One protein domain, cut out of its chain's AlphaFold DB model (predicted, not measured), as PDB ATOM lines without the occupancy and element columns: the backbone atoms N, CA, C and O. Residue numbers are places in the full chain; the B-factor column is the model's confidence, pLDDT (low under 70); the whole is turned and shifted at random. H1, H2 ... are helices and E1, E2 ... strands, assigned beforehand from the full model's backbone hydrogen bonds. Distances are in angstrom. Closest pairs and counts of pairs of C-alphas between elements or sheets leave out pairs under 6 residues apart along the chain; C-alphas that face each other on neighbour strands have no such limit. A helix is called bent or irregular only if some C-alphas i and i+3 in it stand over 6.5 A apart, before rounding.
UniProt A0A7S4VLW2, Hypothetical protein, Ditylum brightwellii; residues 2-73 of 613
ATOM      1  N   VAL A   2     -19.714  27.176 265.729       86.81
ATOM      2  CA  VAL A   2     -19.119  25.832 265.743       86.81
ATOM      3  C   VAL A   2     -19.031  25.364 267.185       86.81
ATOM      4  O   VAL A   2     -18.661  26.148 268.060       86.81
ATOM      5  N   PHE A   3     -19.384  24.106 267.422       89.44
ATOM      6  CA  PHE A   3     -19.377  23.483 268.740       89.44
ATOM      7  C   PHE A   3     -18.308  22.392 268.780       89.44
ATOM      8  O   PHE A   3     -18.145  21.645 267.815       89.44
ATOM      9  N   LEU A   4     -17.608  22.292 269.906       87.62
ATOM     10  CA  LEU A   4     -16.709  21.191 270.227       87.62
ATOM     11  C   LEU A   4     -17.079  20.681 271.617       87.62
ATOM     12  O   LEU A   4     -16.931  21.409 272.596       87.62
ATOM     13  N   SER A   5     -17.567  19.446 271.694       88.50
ATOM     14  CA  SER A   5     -17.933  18.810 272.962       88.50
ATOM     15  C   SER A   5     -16.949  17.687 273.261       88.50
ATOM     16  O   SER A   5     -16.833  16.752 272.475       88.50
ATOM     17  N   ILE A   6     -16.234  17.791 274.380       85.62
ATOM     18  CA  ILE A   6     -15.291  16.778 274.857       85.62
ATOM     19  C   ILE A   6     -15.650  16.464 276.305       85.62
ATOM     20  O   ILE A   6     -15.428  17.284 277.199       85.62
ATOM     21  N   GLY A   7     -16.213  15.276 276.534       86.19
ATOM     22  CA  GLY A   7     -16.708  14.877 277.850       86.19
ATOM     23  C   GLY A   7     -17.782  15.840 278.360       86.19
ATOM     24  O   GLY A   7     -18.760  16.118 277.669       86.19
ATOM     25  N   ALA A   8     -17.577  16.370 279.563       86.44
ATOM     26  CA  ALA A   8     -18.468  17.322 280.217       86.44
ATOM     27  C   ALA A   8     -18.254  18.785 279.773       86.44
ATOM     28  O   ALA A   8     -19.015  19.667 280.173       86.44
ATOM     29  N   LEU A   9     -17.238  19.068 278.950       87.81
ATOM     30  CA  LEU A   9     -16.925  20.415 278.476       87.81
ATOM     31  C   LEU A   9     -17.438  20.640 277.052       87.81
ATOM     32  O   LEU A   9     -17.091  19.912 276.126       87.81
ATOM     33  N   THR A  10     -18.221  21.705 276.869       91.06
ATOM     34  CA  THR A  10     -18.638  22.196 275.548       91.06
ATOM     35  C   THR A  10     -18.028  23.567 275.297       91.06
ATOM     36  O   THR A  10     -18.289  24.522 276.028       91.06
ATOM     37  N   LEU A  11     -17.226  23.668 274.243       91.44
ATOM     38  CA  LEU A  11     -16.650  24.914 273.755       91.44
ATOM     39  C   LEU A  11     -17.406  25.381 272.514       91.44
ATOM     40  O   LEU A  11     -17.851  24.576 271.692       91.44
ATOM     41  N   VAL A  12     -17.528  26.696 272.368       92.94
ATOM     42  CA  VAL A  12     -18.320  27.314 271.306       92.94
ATOM     43  C   VAL A  12     -17.522  28.428 270.647       92.94
ATOM     44  O   VAL A  12     -17.097  29.371 271.310       92.94
ATOM     45  N   ALA A  13     -17.371  28.347 269.327       88.88
ATOM     46  CA  ALA A  13     -16.831  29.423 268.507       88.88
ATOM     47  C   ALA A  13     -17.968  30.157 267.785       88.88
ATOM     48  O   ALA A  13     -18.764  29.561 267.047       88.88
ATOM     49  N   ILE A  14     -18.020  31.479 267.959       86.44
ATOM     50  CA  ILE A  14     -18.967  32.363 267.276       86.44
ATOM     51  C   ILE A  14     -18.168  33.335 266.410       86.44
ATOM     52  O   ILE A  14     -17.526  34.248 266.919       86.44
ATOM     53  N   SER A  15     -18.207  33.132 265.093       77.81
ATOM     54  CA  SER A  15     -17.580  34.030 264.120       77.81
ATOM     55  C   SER A  15     -18.661  34.938 263.522       77.81
ATOM     56  O   SER A  15     -19.602  34.452 262.891       77.81
ATOM     57  N   TYR A  16     -18.558  36.246 263.778       64.88
ATOM     58  CA  TYR A  16     -19.508  37.273 263.336       64.88
ATOM     59  C   TYR A  16     -19.052  37.899 262.023       64.88
ATOM     60  O   TYR A  16     -18.578  39.032 261.987       64.88
ATOM     61  N   LEU A  17     -19.176  37.163 260.927       55.69
ATOM     62  CA  LEU A  17     -19.125  37.778 259.604       55.69
ATOM     63  C   LEU A  17     -20.508  37.595 259.017       55.69
ATOM     64  O   LEU A  17     -20.983  36.478 258.847       55.69
ATOM     65  N   GLN A  18     -21.224  38.704 258.873       42.12
ATOM     66  CA  GLN A  18     -22.550  38.713 258.282       42.12
ATOM     67  C   GLN A  18     -22.416  38.532 256.772       42.12
ATOM     68  O   GLN A  18     -21.649  39.248 256.129       42.12
ATOM     69  N   LYS A  19     -23.242  37.644 256.205       40.81
ATOM     70  CA  LYS A  19     -23.675  37.743 254.809       40.81
ATOM     71  C   LYS A  19     -24.154  39.176 254.575       40.81
ATOM     72  O   LYS A  19     -25.213  39.546 255.075       40.81
ATOM     73  N   LYS A  20     -23.415  39.976 253.809       37.88
ATOM     74  CA  LYS A  20     -24.075  41.020 253.028       37.88
ATOM     75  C   LYS A  20     -24.714  40.313 251.843       37.88
ATOM     76  O   LYS A  20     -24.037  39.926 250.895       37.88
ATOM     77  N   GLU A  21     -26.005  40.042 251.978       42.03
ATOM     78  CA  GLU A  21     -26.865  39.722 250.847       42.03
ATOM     79  C   GLU A  21     -26.898  40.957 249.957       42.03
ATOM     80  O   GLU A  21     -27.529  41.943 250.307       42.03
ATOM     81  N   GLU A  22     -26.080  40.935 248.909       41.84
ATOM     82  CA  GLU A  22     -26.300  41.500 247.572       41.84
ATOM     83  C   GLU A  22     -24.924  41.655 246.903       41.84
ATOM     84  O   GLU A  22     -24.042  42.357 247.388       41.84
ATOM     85  N   GLU A  23     -24.746  40.921 245.799       38.50
ATOM     86  CA  GLU A  23     -23.613  40.988 244.864       38.50
ATOM     87  C   GLU A  23     -22.244  40.457 245.347       38.50
ATOM     88  O   GLU A  23     -21.313  41.211 245.612       38.50
ATOM     89  N   CYS A  24     -22.094  39.123 245.370       34.12
ATOM     90  CA  CYS A  24     -20.984  38.341 244.775       34.12
ATOM     91  C   CYS A  24     -20.837  36.974 245.469       34.12
ATOM     92  O   CYS A  24     -20.853  36.874 246.692       34.12
ATOM     93  N   TYR A  25     -20.611  35.917 244.684       39.78
ATOM     94  CA  TYR A  25     -20.300  34.545 245.123       39.78
ATOM     95  C   TYR A  25     -18.903  34.408 245.776       39.78
ATOM     96  O   TYR A  25     -18.179  33.453 245.500       39.78
ATOM     97  N   ASN A  26     -18.485  35.344 246.629       41.16
ATOM     98  CA  ASN A  26     -17.190  35.254 247.300       41.16
ATOM     99  C   ASN A  26     -17.325  34.443 248.590       41.16
ATOM    100  O   ASN A  26     -17.760  34.937 249.628       41.16
ATOM    101  N   TYR A  27     -16.876  33.191 248.532       46.88
ATOM    102  CA  TYR A  27     -16.696  32.310 249.688       46.88
ATOM    103  C   TYR A  27     -15.643  32.845 250.697       46.88
ATOM    104  O   TYR A  27     -15.370  32.194 251.703       46.88
ATOM    105  N   ASP A  28     -15.009  33.998 250.453       47.78
ATOM    106  CA  ASP A  28     -13.675  34.350 250.972       47.78
ATOM    107  C   ASP A  28     -13.629  35.164 252.264       47.78
ATOM    108  O   ASP A  28     -12.540  35.486 252.744       47.78
ATOM    109  N   GLU A  29     -14.773  35.464 252.877       54.09
ATOM    110  CA  GLU A  29     -14.804  36.264 254.108       54.09
ATOM    111  C   GLU A  29     -14.932  35.436 255.392       54.09
ATOM    112  O   GLU A  29     -14.701  35.984 256.465       54.09
ATOM    113  N   TYR A  30     -15.187  34.127 255.321       60.88
ATOM    114  CA  TYR A  30     -15.473  33.292 256.497       60.88
ATOM    115  C   TYR A  30     -14.291  32.401 256.890       60.88
ATOM    116  O   TYR A  30     -13.583  31.875 256.032       60.88
ATOM    117  N   GLU A  31     -14.082  32.216 258.195       69.44
ATOM    118  CA  GLU A  31     -13.223  31.137 258.692       69.44
ATOM    119  C   GLU A  31     -13.907  29.794 258.432       69.44
ATOM    120  O   GLU A  31     -15.118  29.656 258.618       69.44
ATOM    121  N   THR A  32     -13.141  28.801 257.980       74.31
ATOM    122  CA  THR A  32     -13.691  27.463 257.733       74.31
ATOM    123  C   THR A  32     -14.090  26.794 259.048       74.31
ATOM    124  O   THR A  32     -13.415  26.959 260.065       74.31
ATOM    125  N   GLU A  33     -15.162  25.999 259.032       77.06
ATOM    126  CA  GLU A  33     -15.606  25.254 260.217       77.06
ATOM    127  C   GLU A  33     -14.492  24.372 260.794       77.06
ATOM    128  O   GLU A  33     -14.252  24.394 261.997       77.06
ATOM    129  N   ALA A  34     -13.758  23.664 259.931       75.00
ATOM    130  CA  ALA A  34     -12.608  22.849 260.316       75.00
ATOM    131  C   ALA A  34     -11.553  23.642 261.105       75.00
ATOM    132  O   ALA A  34     -10.984  23.146 262.075       75.00
ATOM    133  N   TYR A  35     -11.312  24.895 260.717       77.69
ATOM    134  CA  TYR A  35     -10.346  25.740 261.401       77.69
ATOM    135  C   TYR A  35     -10.871  26.289 262.728       77.69
ATOM    136  O   TYR A  35     -10.127  26.351 263.705       77.69
ATOM    137  N   LEU A  36     -12.157  26.637 262.792       81.94
ATOM    138  CA  LEU A  36     -12.804  26.988 264.055       81.94
ATOM    139  C   LEU A  36     -12.753  25.805 265.034       81.94
ATOM    140  O   LEU A  36     -12.422  26.006 266.198       81.94
ATOM    141  N   LYS A  37     -12.981  24.567 264.568       83.44
ATOM    142  CA  LYS A  37     -12.778  23.353 265.380       83.44
ATOM    143  C   LYS A  37     -11.330  23.247 265.873       83.44
ATOM    144  O   LYS A  37     -11.122  23.069 267.067       83.44
ATOM    145  N   LEU A  38     -10.333  23.459 265.006       82.62
ATOM    146  CA  LEU A  38      -8.917  23.459 265.405       82.62
ATOM    147  C   LEU A  38      -8.603  24.511 266.484       82.62
ATOM    148  O   LEU A  38      -7.914  24.202 267.456       82.62
ATOM    149  N   GLN A  39      -9.112  25.739 266.344       85.75
ATOM    150  CA  GLN A  39      -8.972  26.780 267.368       85.75
ATOM    151  C   GLN A  39      -9.582  26.329 268.701       85.75
ATOM    152  O   GLN A  39      -8.932  26.449 269.739       85.75
ATOM    153  N   LEU A  40     -10.798  25.770 268.678       89.25
ATOM    154  CA  LEU A  40     -11.462  25.252 269.877       89.25
ATOM    155  C   LEU A  40     -10.662  24.124 270.538       89.25
ATOM    156  O   LEU A  40     -10.539  24.111 271.759       89.25
ATOM    157  N   GLU A  41     -10.065  23.221 269.761       87.62
ATOM    158  CA  GLU A  41      -9.219  22.152 270.298       87.62
ATOM    159  C   GLU A  41      -7.934  22.693 270.940       87.62
ATOM    160  O   GLU A  41      -7.482  22.178 271.962       87.62
ATOM    161  N   TYR A  42      -7.335  23.746 270.380       88.50
ATOM    162  CA  TYR A  42      -6.196  24.437 270.994       88.50
ATOM    163  C   TYR A  42      -6.583  25.149 272.295       88.50
ATOM    164  O   TYR A  42      -5.829  25.084 273.266       88.50
ATOM    165  N   ILE A  43      -7.767  25.765 272.353       91.12
ATOM    166  CA  ILE A  43      -8.310  26.339 273.592       91.12
ATOM    167  C   ILE A  43      -8.580  25.249 274.628       91.12
ATOM    168  O   ILE A  43      -8.187  25.408 275.783       91.12
ATOM    169  N   TYR A  44      -9.167  24.120 274.226       91.12
ATOM    170  CA  TYR A  44      -9.309  22.955 275.098       91.12
ATOM    171  C   TYR A  44      -7.945  22.494 275.620       91.12
ATOM    172  O   TYR A  44      -7.753  22.357 276.826       91.12
ATOM    173  N   GLY A  45      -6.961  22.350 274.730       90.38
ATOM    174  CA  GLY A  45      -5.585  22.023 275.094       90.38
ATOM    175  C   GLY A  45      -4.992  23.011 276.099       90.38
ATOM    176  O   GLY A  45      -4.338  22.587 277.045       90.38
ATOM    177  N   GLN A  46      -5.272  24.309 275.961       91.06
ATOM    178  CA  GLN A  46      -4.819  25.338 276.898       91.06
ATOM    179  C   GLN A  46      -5.522  25.258 278.264       91.06
ATOM    180  O   GLN A  46      -4.873  25.479 279.284       91.06
ATOM    181  N   ILE A  47      -6.812  24.909 278.304       90.94
ATOM    182  CA  ILE A  47      -7.542  24.642 279.555       90.94
ATOM    183  C   ILE A  47      -6.907  23.455 280.277       90.94
ATOM    184  O   ILE A  47      -6.588  23.548 281.462       90.94
ATOM    185  N   ILE A  48      -6.662  22.361 279.553       90.81
ATOM    186  CA  ILE A  48      -6.021  21.170 280.110       90.81
ATOM    187  C   ILE A  48      -4.594  21.484 280.547       90.81
ATOM    188  O   ILE A  48      -4.205  21.076 281.633       90.81
ATOM    189  N   PHE A  49      -3.843  22.274 279.778       92.12
ATOM    190  CA  PHE A  49      -2.506  22.734 280.154       92.12
ATOM    191  C   PHE A  49      -2.489  23.418 281.527       92.12
ATOM    192  O   PHE A  49      -1.535  23.251 282.283       92.12
ATOM    193  N   THR A  50      -3.545  24.151 281.878       90.56
ATOM    194  CA  THR A  50      -3.669  24.803 283.186       90.56
ATOM    195  C   THR A  50      -4.241  23.880 284.267       90.56
ATOM    196  O   THR A  50      -3.750  23.905 285.391       90.56
ATOM    197  N   LEU A  51      -5.269  23.078 283.962       87.88
ATOM    198  CA  LEU A  51      -6.092  22.393 284.973       87.88
ATOM    199  C   LEU A  51      -5.969  20.867 285.019       87.88
ATOM    200  O   LEU A  51      -6.374  20.278 286.019       87.88
ATOM    201  N   THR A  52      -5.397  20.231 283.995       89.38
ATOM    202  CA  THR A  52      -5.442  18.781 283.700       89.38
ATOM    203  C   THR A  52      -6.831  18.257 283.319       89.38
ATOM    204  O   THR A  52      -7.849  18.929 283.470       89.38
ATOM    205  N   ASP A  53      -6.872  17.008 282.858       86.12
ATOM    206  CA  ASP A  53      -8.092  16.270 282.505       86.12
ATOM    207  C   ASP A  53      -9.014  15.978 283.701       86.12
ATOM    208  O   ASP A  53     -10.192  15.670 283.534       86.12
ATOM    209  N   GLN A  54      -8.530  16.167 284.936       85.31
ATOM    210  CA  GLN A  54      -9.350  16.040 286.148       85.31
ATOM    211  C   GLN A  54     -10.556  16.986 286.148       85.31
ATOM    212  O   GLN A  54     -11.553  16.704 286.816       85.31
ATOM    213  N   VAL A  55     -10.498  18.074 285.372       86.69
ATOM    214  CA  VAL A  55     -11.606  19.015 285.187       86.69
ATOM    215  C   VAL A  55     -12.892  18.329 284.711       86.69
ATOM    216  O   VAL A  55     -13.976  18.716 285.140       86.69
ATOM    217  N   GLN A  56     -12.784  17.266 283.909       87.75
ATOM    218  CA  GLN A  56     -13.934  16.491 283.437       87.75
ATOM    219  C   GLN A  56     -14.692  15.872 284.618       87.75
ATOM    220  O   GLN A  56     -15.894  16.078 284.779       87.75
ATOM    221  N   SER A  57     -13.959  15.223 285.528       87.06
ATOM    222  CA  SER A  57     -14.532  14.608 286.730       87.06
ATOM    223  C   SER A  57     -15.162  15.626 287.692       87.06
ATOM    224  O   SER A  57     -16.109  15.301 288.412       87.06
ATOM    225  N   ILE A  58     -14.661  16.869 287.710       88.75
ATOM    226  CA  ILE A  58     -15.232  17.955 288.519       88.75
ATOM    227  C   ILE A  58     -16.623  18.309 287.996       88.75
ATOM    228  O   ILE A  58     -17.553  18.422 288.793       88.75
ATOM    229  N   PHE A  59     -16.799  18.433 286.680       88.25
ATOM    230  CA  PHE A  59     -18.111  18.718 286.100       88.25
ATOM    231  C   PHE A  59     -19.081  17.549 286.196       88.25
ATOM    232  O   PHE A  59     -20.257  17.770 286.470       88.25
ATOM    233  N   GLU A  60     -18.605  16.313 286.047       88.81
ATOM    234  CA  GLU A  60     -19.441  15.125 286.256       88.81
ATOM    235  C   GLU A  60     -20.017  15.079 287.679       88.81
ATOM    236  O   GLU A  60     -21.174  14.713 287.878       88.81
ATOM    237  N   ARG A  61     -19.228  15.487 288.683       91.25
ATOM    238  CA  ARG A  61     -19.666  15.552 290.088       91.25
ATOM    239  C   ARG A  61     -20.453  16.819 290.414       91.25
ATOM    240  O   ARG A  61     -21.347  16.787 291.256       91.25
ATOM    241  N   SER A  62     -20.096  17.936 289.791       90.62
ATOM    242  CA  SER A  62     -20.665  19.259 290.042       90.62
ATOM    243  C   SER A  62     -20.862  20.034 288.733       90.62
ATOM    244  O   SER A  62     -20.038  20.880 288.386       90.62
ATOM    245  N   PRO A  63     -21.981  19.807 288.019       88.00
ATOM    246  CA  PRO A  63     -22.236  20.450 286.726       88.00
ATOM    247  C   PRO A  63     -22.316  21.981 286.784       88.00
ATOM    248  O   PRO A  63     -22.042  22.656 285.799       88.00
ATOM    249  N   ASN A  64     -22.666  22.539 287.949       90.06
ATOM    250  CA  ASN A  64     -22.802  23.983 288.167       90.06
ATOM    251  C   ASN A  64     -21.488  24.668 288.595       90.06
ATOM    252  O   ASN A  64     -21.517  25.820 289.030       90.06
ATOM    253  N   PHE A  65     -20.351  23.967 288.557       88.50
ATOM    254  CA  PHE A  65     -19.065  24.519 288.978       88.50
ATOM    255  C   PHE A  65     -18.569  25.618 288.019       88.50
ATOM    256  O   PHE A  65     -18.574  25.449 286.802       88.50
ATOM    257  N   ASP A  66     -18.096  26.741 288.568       88.38
ATOM    258  CA  ASP A  66     -17.561  27.861 287.785       88.38
ATOM    259  C   ASP A  66     -16.030  27.780 287.644       88.38
ATOM    260  O   ASP A  66     -15.271  28.104 288.567       88.38
ATOM    261  N   LEU A  67     -15.572  27.410 286.444       85.50
ATOM    262  CA  LEU A  67     -14.148  27.285 286.113       85.50
ATOM    263  C   LEU A  67     -13.359  28.588 286.135       85.50
ATOM    264  O   LEU A  67     -12.130  28.529 286.193       85.50
ATOM    265  N   ARG A  68     -14.003  29.759 286.062       85.19
ATOM    266  CA  ARG A  68     -13.279  31.039 285.955       85.19
ATOM    267  C   ARG A  68     -12.330  31.248 287.132       85.19
ATOM    268  O   ARG A  68     -11.230  31.763 286.954       85.19
ATOM    269  N   SER A  69     -12.734  30.771 288.306       83.44
ATOM    270  CA  SER A  69     -11.922  30.778 289.524       83.44
ATOM    271  C   SER A  69     -10.609  29.994 289.378       83.44
ATOM    272  O   SER A  69      -9.570  30.454 289.845       83.44
ATOM    273  N   MET A  70     -10.632  28.846 288.691       81.62
ATOM    274  CA  MET A  70      -9.460  27.991 288.478       81.62
ATOM    275  C   MET A  70      -8.616  28.439 287.281       81.62
ATOM    276  O   MET A  70      -7.398  28.272 287.280       81.62
ATOM    277  N   LEU A  71      -9.254  29.012 286.260       79.62
ATOM    278  CA  LEU A  71      -8.577  29.518 285.070       79.62
ATOM    279  C   LEU A  71      -7.844  30.842 285.330       79.62
ATOM    280  O   LEU A  71      -6.887  31.139 284.619       79.62
ATOM    281  N   GLY A  72      -8.218  31.612 286.357       71.38
ATOM    282  CA  GLY A  72      -7.459  32.781 286.818       71.38
ATOM    283  C   GLY A  72      -7.001  33.711 285.681       71.38
ATOM    284  O   GLY A  72      -7.778  34.077 284.804       71.38
ATOM    285  N   ALA A  73      -5.711  34.069 285.669       67.69
ATOM    286  CA  ALA A  73      -5.092  34.968 284.684       67.69
ATOM    287  C   ALA A  73      -4.785  34.326 283.305       67.69
ATOM    288  O   ALA A  73      -3.985  34.866 282.538       67.69
TER     289      ALA A  73
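AT A GLANCE: This is residues 2 to 73 of the 613 residues of the protein "Hypothetical protein" of Ditylum brightwellii (UniProt A0A7S4VLW2). A hairpin of two antiparallel strands, E1 and E2, packs on one long helix, H1; short helices H2 and H3 lie at one end, and residues 20 to 28 stick out at the other. Here 72 residues are printed, with two named strands, then three named helices, a mixed class. The whole is only just loose, close to extended, with a radius of gyration of the C-alphas of 16.4 A, spanning 51 by 24 by 22 A.

HOW THE PARTS SIT: Start at the hairpin of E1, residues 2 to 6, and E2, residues 9 to 13, where N 4 and O 11 are 2.9 A apart, within hydrogen-bond range. In H1, residues 33 to 51, Leu 36 comes closest to E2, its C-alpha 6.5 A from that of Ala 13. H2, residues 54 to 61, is close to H1 but not clearly touching, the closest C-alphas, of Ile 48 and Val 55, 7.8 A apart. H3, residues 68 to 73, touches H1 at its residues 47 to 51 alone, about perpendicular at 84 degrees, the closest C-alphas those of Thr 50 and Leu 71, 7.1 A. Every O i to N i+4 pair is within hydrogen-bond range in H1 and H2, 1 of 2 in H3.

IN THESE COORDINATES: Find C-alpha 2 at (-19.119, 25.832, 265.743), where E1 begins. H1 runs 26.7 A from C-alpha 33 at (-15.606, 25.254, 260.217). H3 ends at C-alpha 73, (-5.092, 34.968, 284.684), and is irregular: C-alphas 70 and 73 are 9.1 A apart.

THE WHOLE: The printed part has no cut; the link E2 to H1 is long, and residues 16 to 31 and 73 are under pLDDT 70.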